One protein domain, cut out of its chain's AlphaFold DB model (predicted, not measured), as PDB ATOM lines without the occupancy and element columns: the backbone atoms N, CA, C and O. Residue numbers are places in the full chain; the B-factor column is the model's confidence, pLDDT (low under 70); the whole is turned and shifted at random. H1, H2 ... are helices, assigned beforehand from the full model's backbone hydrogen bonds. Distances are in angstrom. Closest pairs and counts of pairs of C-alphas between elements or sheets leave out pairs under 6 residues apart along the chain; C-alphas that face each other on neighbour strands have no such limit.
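What this domain is: This is residues 26 to 146 of the 156 residues of an uncharacterized protein of Caulobacteraceae bacterium (UniProt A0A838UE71). H1 and H6 cross in the core; H2, H3 and H4 make an arc round H6, and H5 packs across H1. The printed part has 121 residues with six named helices, H1 to H6 in chain order, and no named strand: all helix. It is compact, with a radius of gyration of the C-alphas of 13.3 A, and spans 34 by 33 by 26 A.

Where its parts are: Find C-alpha 26 at (307.208, 332.766, 401.997); from there H1 runs 32.7 A to residue 48. Next come H2, residues 50 to 60, H3, residues 64 to 75, H4, residues 78 to 83, and H5, residues 92 to 105. H6, residues 132 to 144, ends at (307.149, 355.345, 389.422).

How they stand to each other: Look first at the hub, H1: it touches H6, about perpendicular at 81 degrees, with closest C-alphas Gly 42 and Gly 139 at 3.9 A. Its residues 30 to 38 touch H5, closest C-alphas Ala 34 and Ala 95, 4.1 A. Its residues 32 to 36 touch H4, closest C-alphas Arg 32 and Met 82, 5.4 A. H1 and H2 touch only at the corner, closest C-alphas Arg 46 and Ala 53, 5.4 A. H3 and H6 are close but not clearly touching, closest C-alphas Gln 70 and Tyr 133, 6.4 A. In H1 to H6 every O i to N i+4 pair is within hydrogen-bond range.

The domain as a whole: The printed part has no cut; the link from H5 to H6 is long, 26 residues. Residues 109 to 122, 130 and 145 to 146 have pLDDT under 70.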
ATOM      1  N   ALA A  26     307.722 332.349 403.299       92.19
ATOM      2  CA  ALA A  26     307.208 332.766 401.997       92.19
ATOM      3  C   ALA A  26     307.183 334.297 401.876       92.19
ATOM      4  O   ALA A  26     307.659 334.844 400.882       92.19
ATOM      5  N   GLN A  27     306.719 334.988 402.919       92.38
ATOM      6  CA  GLN A  27     306.708 336.447 402.973       92.38
ATOM      7  C   GLN A  27     308.123 337.036 402.937       92.38
ATOM      8  O   GLN A  27     308.352 338.018 402.228       92.38
ATOM      9  N   ASN A  28     309.078 336.434 403.651       92.38
ATOM     10  CA  ASN A  28     310.480 336.845 403.616       92.38
ATOM     11  C   ASN A  28     311.042 336.715 402.203       92.38
ATOM     12  O   ASN A  28     311.605 337.676 401.689       92.38
ATOM     13  N   LEU A  29     310.828 335.573 401.544       92.25
ATOM     14  CA  LEU A  29     311.283 335.370 400.172       92.25
ATOM     15  C   LEU A  29     310.670 336.403 399.221       92.25
ATOM     16  O   LEU A  29     311.404 337.038 398.478       92.25
ATOM     17  N   MET A  30     309.356 336.634 399.285       92.12
ATOM     18  CA  MET A  30     308.687 337.636 398.444       92.12
ATOM     19  C   MET A  30     309.226 339.051 398.676       92.12
ATOM     20  O   MET A  30     309.490 339.783 397.723       92.12
ATOM     21  N   THR A  31     309.410 339.434 399.940       93.12
ATOM     22  CA  THR A  31     309.936 340.754 400.312       93.12
ATOM     23  C   THR A  31     311.362 340.920 399.798       93.12
ATOM     24  O   THR A  31     311.688 341.933 399.180       93.12
ATOM     25  N   ARG A  32     312.194 339.891 399.980       93.69
ATOM     26  CA  ARG A  32     313.576 339.845 399.505       93.69
ATOM     27  C   ARG A  32     313.642 339.936 397.982       93.69
ATOM     28  O   ARG A  32     314.356 340.781 397.458       93.69
ATOM     29  N   THR A  33     312.828 339.157 397.274       93.50
ATOM     30  CA  THR A  33     312.696 339.205 395.811       93.50
ATOM     31  C   THR A  33     312.334 340.605 395.320       93.50
ATOM     32  O   THR A  33     312.989 341.129 394.416       93.50
ATOM     33  N   ALA A  34     311.328 341.240 395.925       93.69
ATOM     34  CA  ALA A  34     310.893 342.576 395.535       93.69
ATOM     35  C   ALA A  34     311.991 343.627 395.770       93.69
ATOM     36  O   ALA A  34     312.315 344.381 394.853       93.69
ATOM     37  N   LEU A  35     312.607 343.646 396.956       94.31
ATOM     38  CA  LEU A  35     313.679 344.588 397.292       94.31
ATOM     39  C   LEU A  35     314.922 344.386 396.421       94.31
ATOM     40  O   LEU A  35     315.465 345.358 395.899       94.31
ATOM     41  N   CYS A  36     315.353 343.138 396.209       93.88
ATOM     42  CA  CYS A  36     316.475 342.831 395.325       93.88
ATOM     43  C   CYS A  36     316.181 343.299 393.900       93.88
ATOM     44  O   CYS A  36     317.034 343.913 393.270       93.88
ATOM     45  N   THR A  37     314.968 343.066 393.398       93.50
ATOM     46  CA  THR A  37     314.569 343.527 392.063       93.50
ATOM     47  C   THR A  37     314.584 345.051 391.973       93.50
ATOM     48  O   THR A  37     315.161 345.584 391.028       93.50
ATOM     49  N   LEU A  38     314.046 345.768 392.968       93.19
ATOM     50  CA  LEU A  38     314.131 347.233 393.032       93.19
ATOM     51  C   LEU A  38     315.585 347.708 392.997       93.19
ATOM     52  O   LEU A  38     315.928 348.551 392.175       93.19
ATOM     53  N   ALA A  39     316.458 347.125 393.816       93.94
ATOM     54  CA  ALA A  39     317.868 347.491 393.818       93.94
ATOM     55  C   ALA A  39     318.524 347.268 392.445       93.94
ATOM     56  O   ALA A  39     319.162 348.174 391.911       93.94
ATOM     57  N   ARG A  40     318.297 346.113 391.804       92.19
ATOM     58  CA  ARG A  40     318.831 345.845 390.459       92.19
ATOM     59  C   ARG A  40     318.338 346.867 389.433       92.19
ATOM     60  O   ARG A  40     319.119 347.329 388.601       92.19
ATOM     61  N   ARG A  41     317.060 347.254 389.506       90.75
ATOM     62  CA  ARG A  41     316.499 348.320 388.664       90.75
ATOM     63  C   ARG A  41     317.163 349.666 388.925       90.75
ATOM     64  O   ARG A  41     317.455 350.372 387.967       90.75
ATOM     65  N   GLY A  42     317.443 350.011 390.179       91.94
ATOM     66  CA  GLY A  42     318.159 351.237 390.530       91.94
ATOM     67  C   GLY A  42     319.571 351.292 389.961       91.94
ATOM     68  O   GLY A  42     319.956 352.308 389.377       91.94
ATOM     69  N   VAL A  43     320.305 350.177 390.027       91.94
ATOM     70  CA  VAL A  43     321.633 350.060 389.406       91.94
ATOM     71  C   VAL A  43     321.518 350.229 387.889       91.94
ATOM     72  O   VAL A  43     322.270 351.001 387.292       91.94
ATOM     73  N   ALA A  44     320.543 349.567 387.257       89.69
ATOM     74  CA  ALA A  44     320.294 349.707 385.824       89.69
ATOM     75  C   ALA A  44     319.912 351.148 385.438       89.69
ATOM     76  O   ALA A  44     320.403 351.665 384.434       89.69
ATOM     77  N   PHE A  45     319.084 351.827 386.234       89.31
ATOM     78  CA  PHE A  45     318.715 353.228 386.024       89.31
ATOM     79  C   PHE A  45     319.936 354.147 386.121       89.31
ATOM     80  O   PHE A  45     320.158 354.963 385.229       89.31
ATOM     81  N   ARG A  46     320.793 353.954 387.128       89.69
ATOM     82  CA  ARG A  46     322.056 354.694 387.275       89.69
ATOM     83  C   ARG A  46     323.001 354.478 386.092       89.69
ATOM     84  O   ARG A  46     323.701 355.406 385.702       89.69
ATOM     85  N   GLY A  47     323.020 353.269 385.530       89.19
ATOM     86  CA  GLY A  47     323.803 352.950 384.336       89.19
ATOM     87  C   GLY A  47     323.263 353.610 383.064       89.19
ATOM     88  O   GLY A  47     324.047 354.124 382.271       89.19
ATOM     89  N   ARG A  48     321.935 353.619 382.872       89.88
ATOM     90  CA  ARG A  48     321.279 354.202 381.687       89.88
ATOM     91  C   ARG A  48     321.242 355.731 381.712       89.88
ATOM     92  O   ARG A  48     321.445 356.357 380.679       89.88
ATOM     93  N   GLU A  49     320.963 356.326 382.871       89.00
ATOM     94  CA  GLU A  49     320.713 357.764 383.034       89.00
ATOM     95  C   GLU A  49     321.480 358.330 384.252       89.00
ATOM     96  O   GLU A  49     320.872 358.771 385.234       89.00
ATOM     97  N   PRO A  50     322.827 358.333 384.222       91.25
ATOM     98  CA  PRO A  50     323.654 358.626 385.395       91.25
ATOM     99  C   PRO A  50     323.432 360.029 385.970       91.25
ATOM    100  O   PRO A  50     323.372 360.191 387.190       91.25
ATOM    101  N   ASP A  51     323.274 361.042 385.116       94.50
ATOM    102  CA  ASP A  51     323.069 362.424 385.563       94.50
ATOM    103  C   ASP A  51     321.688 362.625 386.187       94.50
ATOM    104  O   ASP A  51     321.559 363.292 387.214       94.50
ATOM    105  N   ARG A  52     320.659 361.979 385.630       91.31
ATOM    106  CA  ARG A  52     319.301 362.020 386.178       91.31
ATOM    107  C   ARG A  52     319.218 361.280 387.511       91.31
ATOM    108  O   ARG A  52     318.626 361.796 388.454       91.31
ATOM    109  N   ALA A  53     319.835 360.101 387.615       92.50
ATOM    110  CA  ALA A  53     319.911 359.349 388.867       92.50
ATOM    111  C   ALA A  53     320.636 360.150 389.963       92.50
ATOM    112  O   ALA A  53     320.163 360.203 391.100       92.50
ATOM    113  N   ARG A  54     321.743 360.827 389.620       94.88
ATOM    114  CA  ARG A  54     322.446 361.733 390.542       94.88
ATOM    115  C   ARG A  54     321.549 362.888 390.984       94.88
ATOM    116  O   ARG A  54     321.422 363.106 392.183       94.88
ATOM    117  N   GLY A  55     320.887 363.559 390.040       95.50
ATOM    118  CA  GLY A  55     319.983 364.671 390.335       95.50
ATOM    119  C   GLY A  55     318.846 364.284 391.284       95.50
ATOM    120  O   GLY A  55     318.539 365.032 392.209       95.50
ATOM    121  N   TRP A  56     318.268 363.088 391.129       94.31
ATOM    122  CA  TRP A  56     317.264 362.576 392.068       94.31
ATOM    123  C   TRP A  56     317.817 362.347 393.469       94.31
ATOM    124  O   TRP A  56     317.182 362.747 394.440       94.31
ATOM    125  N   LEU A  57     318.983 361.709 393.594       94.69
ATOM    126  CA  LEU A  57     319.588 361.464 394.904       94.69
ATOM    127  C   LEU A  57     319.969 362.775 395.603       94.69
ATOM    128  O   LEU A  57     319.718 362.907 396.795       94.69
ATOM    129  N   GLU A  58     320.511 363.751 394.873       96.62
ATOM    130  CA  GLU A  58     320.818 365.087 395.403       96.62
ATOM    131  C   GLU A  58     319.554 365.836 395.840       96.62
ATOM    132  O   GLU A  58     319.542 366.456 396.902       96.62
ATOM    133  N   ALA A  59     318.472 365.742 395.061       94.94
ATOM    134  CA  ALA A  59     317.187 366.333 395.421       94.94
ATOM    135  C   ALA A  59     316.564 365.659 396.652       94.94
ATOM    136  O   ALA A  59     315.979 366.347 397.483       94.94
ATOM    137  N   LEU A  60     316.698 364.333 396.787       93.19
ATOM    138  CA  LEU A  60     316.166 363.555 397.910       93.19
ATOM    139  C   LEU A  60     316.978 363.707 399.198       93.19
ATOM    140  O   LEU A  60     316.384 363.674 400.275       93.19
ATOM    141  N   ASP A  61     318.296 363.897 399.108       94.06
ATOM    142  CA  ASP A  61     319.203 363.972 400.257       94.06
ATOM    143  C   ASP A  61     318.726 364.907 401.385       94.06
ATOM    144  O   ASP A  61     318.705 364.465 402.534       94.06
ATOM    145  N   PRO A  62     318.265 366.151 401.140       95.81
ATOM    146  CA  PRO A  62     317.796 367.023 402.216       95.81
ATOM    147  C   PRO A  62     316.456 366.592 402.838       95.81
ATOM    148  O   PRO A  62     316.125 367.067 403.928       95.81
ATOM    149  N   HIS A  63     315.672 365.718 402.195       92.12
ATOM    150  CA  HIS A  63     314.321 365.392 402.648       92.12
ATOM    151  C   HIS A  63     314.317 364.447 403.866       92.12
ATOM    152  O   HIS A  63     314.882 363.350 403.812       92.12
ATOM    153  N   PRO A  64     313.597 364.795 404.954       92.50
ATOM    154  CA  PRO A  64     313.536 363.964 406.158       92.50
ATOM    155  C   PRO A  64     313.039 362.536 405.917       92.50
ATOM    156  O   PRO A  64     313.550 361.612 406.539       92.50
ATOM    157  N   LEU A  65     312.084 362.339 405.000       89.00
ATOM    158  CA  LEU A  65     311.556 361.007 404.678       89.00
ATOM    159  C   LEU A  65     312.614 360.101 404.041       89.00
ATOM    160  O   LEU A  65     312.692 358.926 404.386       89.00
ATOM    161  N   TYR A  66     313.467 360.648 403.170       91.81
ATOM    162  CA  TYR A  66     314.559 359.891 402.561       91.81
ATOM    163  C   TYR A  66     315.586 359.452 403.613       91.81
ATOM    164  O   TYR A  66     315.995 358.292 403.627       91.81
ATOM    165  N   LYS A  67     315.943 360.342 404.548       93.62
ATOM    166  CA  LYS A  67     316.849 360.014 405.662       93.62
ATOM    167  C   LYS A  67     316.233 359.032 406.653       93.62
ATOM    168  O   LYS A  67     316.924 358.137 407.121       93.62
ATOM    169  N   ALA A  68     314.947 359.183 406.967       92.50
ATOM    170  CA  ALA A  68     314.226 358.254 407.831       92.50
ATOM    171  C   ALA A  68     314.166 356.854 407.207       92.50
ATOM    172  O   ALA A  68     314.369 355.870 407.910       92.50
ATOM    173  N   GLY A  69     313.954 356.769 405.890       92.75
ATOM    174  CA  GLY A  69     314.024 355.514 405.150       92.75
ATOM    175  C   GLY A  69     315.410 354.871 405.224       92.75
ATOM    176  O   GLY A  69     315.486 353.699 405.572       92.75
ATOM    177  N   GLN A  70     316.491 355.633 405.001       94.25
ATOM    178  CA  GLN A  70     317.869 355.132 405.149       94.25
ATOM    179  C   GLN A  70     318.115 354.636 406.580       94.25
ATOM    180  O   GLN A  70     318.579 353.523 406.776       94.25
ATOM    181  N   PHE A  71     317.740 355.433 407.583       94.62
ATOM    182  CA  PHE A  71     317.896 355.066 408.987       94.62
ATOM    183  C   PHE A  71     317.160 353.765 409.333       94.62
ATOM    184  O   PHE A  71     317.719 352.914 410.016       94.62
ATOM    185  N   LEU A  72     315.920 353.589 408.865       93.69
ATOM    186  CA  LEU A  72     315.165 352.349 409.065       93.69
ATOM    187  C   LEU A  72     315.760 351.176 408.279       93.69
ATOM    188  O   LEU A  72     315.728 350.051 408.773       93.69
ATOM    189  N   PHE A  73     316.284 351.436 407.078       93.88
ATOM    190  CA  PHE A  73     316.962 350.440 406.254       93.88
ATOM    191  C   PHE A  73     318.175 349.861 406.997       93.88
ATOM    192  O   PHE A  73     318.306 348.643 407.114       93.88
ATOM    193  N   ASP A  74     318.986 350.743 407.581       93.06
ATOM    194  CA  ASP A  74     320.169 350.384 408.364       93.06
ATOM    195  C   ASP A  74     319.788 349.728 409.701       93.06
ATOM    196  O   ASP A  74     320.334 348.691 410.062       93.06
ATOM    197  N   LEU A  75     318.816 350.294 410.429       95.44
ATOM    198  CA  LEU A  75     318.390 349.805 411.750       95.44
ATOM    199  C   LEU A  75     317.862 348.367 411.713       95.44
ATOM    200  O   LEU A  75     318.019 347.629 412.682       95.44
ATOM    201  N   MET A  76     317.176 347.999 410.634       94.75
ATOM    202  CA  MET A  76     316.614 346.661 410.454       94.75
ATOM    203  C   MET A  76     317.564 345.712 409.711       94.75
ATOM    204  O   MET A  76     317.152 344.597 409.405       94.75
ATOM    205  N   GLU A  77     318.790 346.150 409.396       94.06
ATOM    206  CA  GLU A  77     319.781 345.367 408.648       94.06
ATOM    207  C   GLU A  77     319.195 344.818 407.331       94.06
ATOM    208  O   GLU A  77     319.399 343.664 406.954       94.06
ATOM    209  N   TRP A  78     318.420 345.647 406.611       93.38
ATOM    210  CA  TRP A  78     317.767 345.209 405.370       93.38
ATOM    211  C   TRP A  78     318.768 344.783 404.305       93.38
ATOM    212  O   TRP A  78     318.436 343.939 403.480       93.38
ATOM    213  N   GLU A  79     319.974 345.349 404.319       92.38
ATOM    214  CA  GLU A  79     321.059 344.891 403.460       92.38
ATOM    215  C   GLU A  79     321.397 343.423 403.719       92.38
ATOM    216  O   GLU A  79     321.344 342.619 402.787       92.38
ATOM    217  N   ASP A  80     321.642 343.053 404.974       91.88
ATOM    218  CA  ASP A  80     321.943 341.669 405.338       91.88
ATOM    219  C   ASP A  80     320.757 340.759 405.023       91.88
ATOM    220  O   ASP A  80     320.931 339.714 404.402       91.88
ATOM    221  N   PHE A  81     319.528 341.188 405.319       92.25
ATOM    222  CA  PHE A  81     318.327 340.455 404.915       92.25
ATOM    223  C   PHE A  81     318.248 340.242 403.392       92.25
ATOM    224  O   PHE A  81     317.888 339.161 402.918       92.25
ATOM    225  N   MET A  82     318.572 341.260 402.595       92.38
ATOM    226  CA  MET A  82     318.566 341.175 401.134       92.38
ATOM    227  C   MET A  82     319.652 340.234 400.615       92.38
ATOM    228  O   MET A  82     319.427 339.510 399.643       92.38
ATOM    229  N   LEU A  83     320.804 340.193 401.271       88.62
ATOM    230  CA  LEU A  83     321.967 339.421 400.847       88.62
ATOM    231  C   LEU A  83     322.089 338.051 401.540       88.62
ATOM    232  O   LEU A  83     322.970 337.276 401.176       88.62
ATOM    233  N   ASP A  84     321.178 337.710 402.455       88.62
ATOM    234  CA  ASP A  84     321.194 336.441 403.193       88.62
ATOM    235  C   ASP A  84     320.907 335.223 402.299       88.62
ATOM    236  O   ASP A  84     319.773 334.951 401.898       88.62
ATOM    237  N   GLY A  85     321.953 334.460 401.983       85.00
ATOM    238  CA  GLY A  85     321.873 333.284 401.120       85.00
ATOM    239  C   GLY A  85     321.782 333.632 399.632       85.00
ATOM    240  O   GLY A  85     322.034 334.760 399.213       85.00
ATOM    241  N   GLU A  86     321.420 332.652 398.801       84.25
ATOM    242  CA  GLU A  86     321.369 332.847 397.346       84.25
ATOM    243  C   GLU A  86     320.402 333.992 396.984       84.25
ATOM    244  O   GLU A  86     319.251 333.978 397.440       84.25
ATOM    245  N   PRO A  87     320.851 335.015 396.231       77.12
ATOM    246  CA  PRO A  87     320.007 336.151 395.899       77.12
ATOM    247  C   PRO A  87     318.851 335.686 395.005       77.12
ATOM    248  O   PRO A  87     319.095 335.038 393.984       77.12
ATOM    249  N   PRO A  88     317.592 336.027 395.335       86.88
ATOM    250  CA  PRO A  88     316.452 335.602 394.536       86.88
ATOM    251  C   PRO A  88     316.552 336.157 393.111       86.88
ATOM    252  O   PRO A  88     317.064 337.263 392.890       86.88
ATOM    253  N   GLY A  89     316.037 335.400 392.140       84.88
ATOM    254  CA  GLY A  89     315.875 335.887 390.769       84.88
ATOM    255  C   GLY A  89     315.020 337.162 390.723       84.88
ATOM    256  O   GLY A  89     314.230 337.397 391.643       84.88
ATOM    257  N   PRO A  90     315.209 338.034 389.721       87.50
ATOM    258  CA  PRO A  90     314.374 339.219 389.572       87.50
ATOM    259  C   PRO A  90     312.901 338.837 389.350       87.50
ATOM    260  O   PRO A  90     312.601 337.841 388.698       87.50
ATOM    261  N   ASP A  91     311.989 339.634 389.910       89.25
ATOM    262  CA  ASP A  91     310.543 339.537 389.687       89.25
ATOM    263  C   ASP A  91     309.929 340.941 389.718       89.25
ATOM    264  O   ASP A  91     309.647 341.528 390.773       89.25
ATOM    265  N   ASP A  92     309.717 341.483 388.521       86.00
ATOM    266  CA  ASP A  92     309.176 342.825 388.321       86.00
ATOM    267  C   ASP A  92     307.739 342.962 388.854       86.00
ATOM    268  O   ASP A  92     307.326 344.053 389.254       86.00
ATOM    269  N   THR A  93     306.975 341.864 388.917       87.62
ATOM    270  CA  THR A  93     305.602 341.868 389.444       87.62
ATOM    271  C   THR A  93     305.616 342.141 390.941       87.62
ATOM    272  O   THR A  93     304.930 343.052 391.415       87.62
ATOM    273  N   SER A  94     306.439 341.401 391.684       88.00
ATOM    274  CA  SER A  94     306.607 341.601 393.126       88.00
ATOM    275  C   SER A  94     307.198 342.976 393.445       88.00
ATOM    276  O   SER A  94     306.718 343.651 394.358       88.00
ATOM    277  N   ALA A  95     308.176 343.442 392.661       90.06
ATOM    278  CA  ALA A  95     308.764 344.773 392.819       90.06
ATOM    279  C   ALA A  95     307.727 345.894 392.647       90.06
ATOM    280  O   ALA A  95     307.654 346.804 393.472       90.06
ATOM    281  N   ARG A  96     306.881 345.809 391.614       87.38
ATOM    282  CA  ARG A  96     305.809 346.785 391.358       87.38
ATOM    283  C   ARG A  96     304.722 346.744 392.420       87.38
ATOM    284  O   ARG A  96     304.248 347.799 392.835       87.38
ATOM    285  N   ALA A  97     304.341 345.553 392.876       88.25
ATOM    286  CA  ALA A  97     303.375 345.404 393.959       88.25
ATOM    287  C   ALA A  97     303.886 346.063 395.248       88.25
ATOM    288  O   ALA A  97     303.148 346.821 395.882       88.25
ATOM    289  N   LEU A  98     305.155 345.839 395.605       89.31
ATOM    290  CA  LEU A  98     305.783 346.491 396.752       89.31
ATOM    291  C   LEU A  98     305.875 348.010 396.556       89.31
ATOM    292  O   LEU A  98     305.477 348.759 397.444       89.31
ATOM    293  N   ALA A  99     306.332 348.469 395.388       86.94
ATOM    294  CA  ALA A  99     306.420 349.888 395.050       86.94
ATOM    295  C   ALA A  99     305.072 350.603 395.205       86.94
ATOM    296  O   ALA A  99     304.996 351.637 395.864       86.94
ATOM    297  N   ALA A 100     303.994 350.025 394.668       85.12
ATOM    298  CA  ALA A 100     302.650 350.577 394.794       85.12
ATOM    299  C   ALA A 100     302.217 350.713 396.263       85.12
ATOM    300  O   ALA A 100     301.656 351.739 396.641       85.12
ATOM    301  N   ARG A 101     302.525 349.718 397.105       87.56
ATOM    302  CA  ARG A 101     302.211 349.759 398.543       87.56
ATOM    303  C   ARG A 101     303.034 350.792 399.297       87.56
ATOM    304  O   ARG A 101     302.494 351.475 400.159       87.56
ATOM    305  N   LEU A 102     304.314 350.939 398.966       85.69
ATOM    306  CA  LEU A 102     305.162 351.968 399.565       85.69
ATOM    307  C   LEU A 102     304.671 353.371 399.195       85.69
ATOM    308  O   LEU A 102     304.551 354.218 400.073       85.69
ATOM    309  N   LEU A 103     304.326 353.606 397.926       81.38
ATOM    310  CA  LEU A 103     303.762 354.884 397.480       81.38
ATOM    311  C   LEU A 103     302.435 355.195 398.186       81.38
ATOM    312  O   LEU A 103     302.259 356.309 398.672       81.38
ATOM    313  N   GLU A 104     301.552 354.202 398.320       84.75
ATOM    314  CA  GLU A 104     300.291 354.322 399.062       84.75
ATOM    315  C   GLU A 104     300.523 354.718 400.530       84.75
ATOM    316  O   GLU A 104     299.913 355.671 401.013       84.75
ATOM    317  N   VAL A 105     301.447 354.049 401.228       84.19
ATOM    318  CA  VAL A 105     301.813 354.369 402.623       84.19
ATOM    319  C   VAL A 105     302.391 355.781 402.750       84.19
ATOM    320  O   VAL A 105     302.143 356.463 403.742       84.19
ATOM    321  N   LEU A 106     303.134 356.239 401.742       78.62
ATOM    322  CA  LEU A 106     303.699 357.588 401.684       78.62
ATOM    323  C   LEU A 106     302.677 358.658 401.260       78.62
ATOM    324  O   LEU A 106     303.019 359.840 401.231       78.62
ATOM    325  N   GLY A 107     301.438 358.273 400.933       80.69
ATOM    326  CA  GLY A 107     300.404 359.188 400.445       80.69
ATOM    327  C   GLY A 107     300.699 359.758 399.055       80.69
ATOM    328  O   GLY A 107     300.174 360.813 398.699       80.69
ATOM    329  N   LEU A 108     301.550 359.087 398.277       74.81
ATOM    330  CA  LEU A 108     301.890 359.465 396.911       74.81
ATOM    331  C   LEU A 108     300.951 358.749 395.929       74.81
ATOM    332  O   LEU A 108     300.678 357.557 396.102       74.81
ATOM    333  N   PRO A 109     300.444 359.437 394.891       67.12
ATOM    334  CA  PRO A 109     299.607 358.788 393.896       67.12
ATOM    335  C   PRO A 109     300.416 357.684 393.198       67.12
ATOM    336  O   PRO A 109     301.565 357.920 392.817       67.12
ATOM    337  N   PRO A 110     299.843 356.486 392.987       61.16
ATOM    338  CA  PRO A 110     300.491 355.441 392.213       61.16
ATOM    339  C   PRO A 110     300.417 355.810 390.726       61.16
ATOM    340  O   PRO A 110     299.667 355.214 389.958       61.16
ATOM    341  N   THR A 111     301.192 356.797 390.279       57.94
ATOM    342  CA  THR A 111     301.495 357.001 388.855       57.94
ATOM    343  C   THR A 111     302.485 355.929 388.408       57.94
ATOM    344  O   THR A 111     303.600 356.207 387.999       57.94
ATOM    345  N   VAL A 112     302.095 354.658 388.524       53.91
ATOM    346  CA  VAL A 112     302.862 353.531 387.989       53.91
ATOM    347  C   VAL A 112     302.586 353.489 386.488       53.91
ATOM    348  O   VAL A 112     301.737 352.732 386.023       53.91
ATOM    349  N   GLN A 113     303.238 354.363 385.718       54.50
ATOM    350  CA  GLN A 113     303.244 354.239 384.264       54.50
ATOM    351  C   GLN A 113     304.341 353.261 383.848       54.50
ATOM    352  O   GLN A 113     305.512 353.387 384.206       54.50
ATOM    353  N   SER A 114     303.906 352.221 383.144       49.78
ATOM    354  CA  SER A 114     304.706 351.065 382.771       49.78
ATOM    355  C   SER A 114     305.775 351.421 381.742       49.78
ATOM    356  O   SER A 114     305.523 351.343 380.544       49.78
ATOM    357  N   SER A 115     307.007 351.677 382.186       51.38
ATOM    358  CA  SER A 115     308.150 351.279 381.359       51.38
ATOM    359  C   SER A 115     308.106 349.754 381.209       51.38
ATOM    360  O   SER A 115     307.919 349.068 382.231       51.38
ATOM    361  N   PRO A 116     308.243 349.204 379.984       54.16
ATOM    362  CA  PRO A 116     308.362 347.765 379.804       54.16
ATOM    363  C   PRO A 116     309.498 347.259 380.702       54.16
ATOM    364  O   PRO A 116     310.514 347.952 380.841       54.16
ATOM    365  N   PRO A 117     309.316 346.114 381.385       55.44
ATOM    366  CA  PRO A 117     310.381 345.556 382.197       55.44
ATOM    367  C   PRO A 117     311.632 345.416 381.315       55.44
ATOM    368  O   PRO A 117     311.512 344.930 380.185       55.44
ATOM    369  N   PRO A 118     312.820 345.852 381.773       56.72
ATOM    370  CA  PRO A 118     314.037 345.334 381.172       56.72
ATOM    371  C   PRO A 118     313.959 343.809 381.290       56.72
ATOM    372  O   PRO A 118     313.496 343.301 382.310       56.72
ATOM    373  N   SER A 119     314.334 343.080 380.241       56.28
ATOM    374  CA  SER A 119     314.332 341.617 380.279       56.28
ATOM    375  C   SER A 119     315.105 341.156 381.516       56.28
ATOM    376  O   SER A 119     316.188 341.686 381.769       56.28
ATOM    377  N   ASP A 120     314.590 340.176 382.261       55.25
ATOM    378  CA  ASP A 120     315.209 339.671 383.500       55.25
ATOM    379  C   ASP A 120     316.704 339.310 383.328       55.25
ATOM    380  O   ASP A 120     317.493 339.446 384.260       55.25
ATOM    381  N   GLU A 121     317.119 338.958 382.103       51.91
ATOM    382  CA  GLU A 121     318.508 338.709 381.677       51.91
ATOM    383  C   GLU A 121     319.447 339.936 381.664       51.91
ATOM    384  O   GLU A 121     320.655 339.772 381.510       51.91
ATOM    385  N   THR A 122     318.942 341.162 381.815       63.72
ATOM    386  CA  THR A 122     319.743 342.405 381.705       63.72
ATOM    387  C   THR A 122     319.951 343.145 383.021       63.72
ATOM    388  O   THR A 122     320.659 344.155 383.054       63.72
ATOM    389  N   LEU A 123     319.359 342.664 384.116       74.69
ATOM    390  CA  LEU A 123     319.498 343.308 385.414       74.69
ATOM    391  C   LEU A 123     320.838 342.931 386.076       74.69
ATOM    392  O   LEU A 123     321.152 341.746 386.197       74.69
ATOM    393  N   PRO A 124     321.638 343.920 386.514       78.88
ATOM    394  CA  PRO A 124     322.963 343.669 387.071       78.88
ATOM    395  C   PRO A 124     322.883 342.962 388.429       78.88
ATOM    396  O   PRO A 124     321.874 343.036 389.133       78.88
ATOM    397  N   ASN A 125     323.973 342.299 388.821       80.31
ATOM    398  CA  ASN A 125     324.116 341.780 390.178       80.31
ATOM    399  C   ASN A 125     324.161 342.922 391.202       80.31
ATOM    400  O   ASN A 125     324.576 344.038 390.888       80.31
ATOM    401  N   LEU A 126     323.736 342.619 392.429       82.00
ATOM    402  CA  LEU A 126     323.814 343.551 393.549       82.00
ATOM    403  C   LEU A 126     325.236 343.559 394.107       82.00
ATOM    404  O   LEU A 126     325.818 342.493 394.307       82.00
ATOM    405  N   ASP A 127     325.763 344.752 394.359       73.50
ATOM    406  CA  ASP A 127     327.032 344.944 395.057       73.50
ATOM    407  C   ASP A 127     326.726 345.328 396.517       73.50
ATOM    408  O   ASP A 127     325.961 346.281 396.723       73.50
ATOM    409  N   PRO A 128     327.226 344.589 397.526       72.06
ATOM    410  CA  PRO A 128     327.071 344.968 398.930       72.06
ATOM    411  C   PRO A 128     327.651 346.361 399.226       72.06
ATOM    412  O   PRO A 128     328.662 346.780 398.660       72.06
ATOM    413  N   GLY A 129     327.026 347.075 400.159       70.19
ATOM    414  CA  GLY A 129     327.470 348.345 400.721       70.19
ATOM    415  C   GLY A 129     326.391 349.434 400.746       70.19
ATOM    416  O   GLY A 129     325.258 349.265 400.295       70.19
ATOM    417  N   PHE A 130     326.799 350.636 401.175       61.09
ATOM    418  CA  PHE A 130     325.955 351.834 401.380       61.09
ATOM    419  C   PHE A 130     325.153 352.328 400.154       61.09
ATOM    420  O   PHE A 130     324.435 353.329 400.226       61.09
ATOM    421  N   HIS A 131     325.292 351.679 399.002       80.06
ATOM    422  CA  HIS A 131     324.524 351.982 397.803       80.06
ATOM    423  C   HIS A 131     323.181 351.255 397.754       80.06
ATOM    424  O   HIS A 131     322.296 351.740 397.054       80.06
ATOM    425  N   LEU A 132     322.977 350.176 398.517       90.81
ATOM    426  CA  LEU A 132     321.815 349.310 398.329       90.81
ATOM    427  C   LEU A 132     320.484 350.018 398.611       90.81
ATOM    428  O   LEU A 132     319.563 349.924 397.803       90.81
ATOM    429  N   TYR A 133     320.397 350.822 399.676       93.69
ATOM    430  CA  TYR A 133     319.221 351.671 399.908       93.69
ATOM    431  C   TYR A 133     318.996 352.671 398.763       93.69
ATOM    432  O   TYR A 133     317.876 352.832 398.275       93.69
ATOM    433  N   ARG A 134     320.068 353.322 398.289       94.31
ATOM    434  CA  ARG A 134     319.998 354.272 397.165       94.31
ATOM    435  C   ARG A 134     319.497 353.584 395.901       94.31
ATOM    436  O   ARG A 134     318.693 354.164 395.181       94.31
ATOM    437  N   ASP A 135     319.939 352.358 395.656       94.12
ATOM    438  CA  ASP A 135     319.505 351.533 394.537       94.12
ATOM    439  C   ASP A 135     318.047 351.095 394.667       94.12
ATOM    440  O   ASP A 135     317.301 351.198 393.699       94.12
ATOM    441  N   VAL A 136     317.582 350.709 395.856       94.31
ATOM    442  CA  VAL A 136     316.153 350.435 396.083       94.31
ATOM    443  C   VAL A 136     315.306 351.677 395.784       94.31
ATOM    444  O   VAL A 136     314.301 351.581 395.079       94.31
ATOM    445  N   VAL A 137     315.724 352.855 396.259       93.62
ATOM    446  CA  VAL A 137     315.026 354.127 395.999       93.62
ATOM    447  C   VAL A 137     315.043 354.477 394.512       93.62
ATOM    448  O   VAL A 137     314.009 354.840 393.957       93.62
ATOM    449  N   LEU A 138     316.185 354.338 393.839       92.38
ATOM    450  CA  LEU A 138     316.284 354.564 392.398       92.38
ATOM    451  C   LEU A 138     315.420 353.577 391.603       92.38
ATOM    452  O   LEU A 138     314.818 353.981 390.616       92.38
ATOM    453  N   GLY A 139     315.300 352.320 392.035       91.81
ATOM    454  CA  GLY A 139     314.395 351.343 391.430       91.81
ATOM    455  C   GLY A 139     312.922 351.682 391.630       91.81
ATOM    456  O   GLY A 139     312.121 351.524 390.709       91.81
ATOM    457  N   LEU A 140     312.564 352.198 392.810       91.12
ATOM    458  CA  LEU A 140     311.223 352.714 393.089       91.12
ATOM    459  C   LEU A 140     310.893 353.901 392.176       91.12
ATOM    460  O   LEU A 140     309.808 353.950 391.598       91.12
ATOM    461  N   LEU A 141     311.841 354.827 392.012       88.69
ATOM    462  CA  LEU A 141     311.717 355.958 391.099       88.69
ATOM    463  C   LEU A 141     311.629 355.498 389.642       88.69
ATOM    464  O   LEU A 141     310.770 355.980 388.921       88.69
ATOM    465  N   ASP A 142     312.442 354.543 389.199       87.12
ATOM    466  CA  ASP A 142     312.387 354.007 387.833       87.12
ATOM    467  C   ASP A 142     311.028 353.348 387.518       87.12
ATOM    468  O   ASP A 142     310.497 353.517 386.420       87.12
ATOM    469  N   ILE A 143     310.405 352.672 388.494       85.00
ATOM    470  CA  ILE A 143     309.035 352.143 388.367       85.00
ATOM    471  C   ILE A 143     307.981 353.262 388.372       85.00
ATOM    472  O   ILE A 143     307.010 353.187 387.618       85.00
ATOM    473  N   GLY A 144     308.132 354.271 389.235       75.00
ATOM    474  CA  GLY A 144     307.149 355.345 389.422       75.00
ATOM    475  C   GLY A 144     307.252 356.512 388.430       75.00
ATOM    476  O   GLY A 144     306.293 357.254 388.262       75.00
ATOM    477  N   LEU A 145     308.396 356.700 387.768       68.44
ATOM    478  CA  LEU A 145     308.677 357.818 386.854       68.44
ATOM    479  C   LEU A 145     308.579 357.439 385.371       68.44
ATOM    480  O   LEU A 145     308.943 358.258 384.524       68.44
ATOM    481  N   GLY A 146     308.133 356.222 385.048       56.06
ATOM    482  CA  GLY A 146     308.236 355.583 383.730       56.06
ATOM    483  C   GLY A 146     307.595 356.281 382.517       56.06
ATOM    484  O   GLY A 146     307.497 355.642 381.478       56.06
TER     485      GLY A 146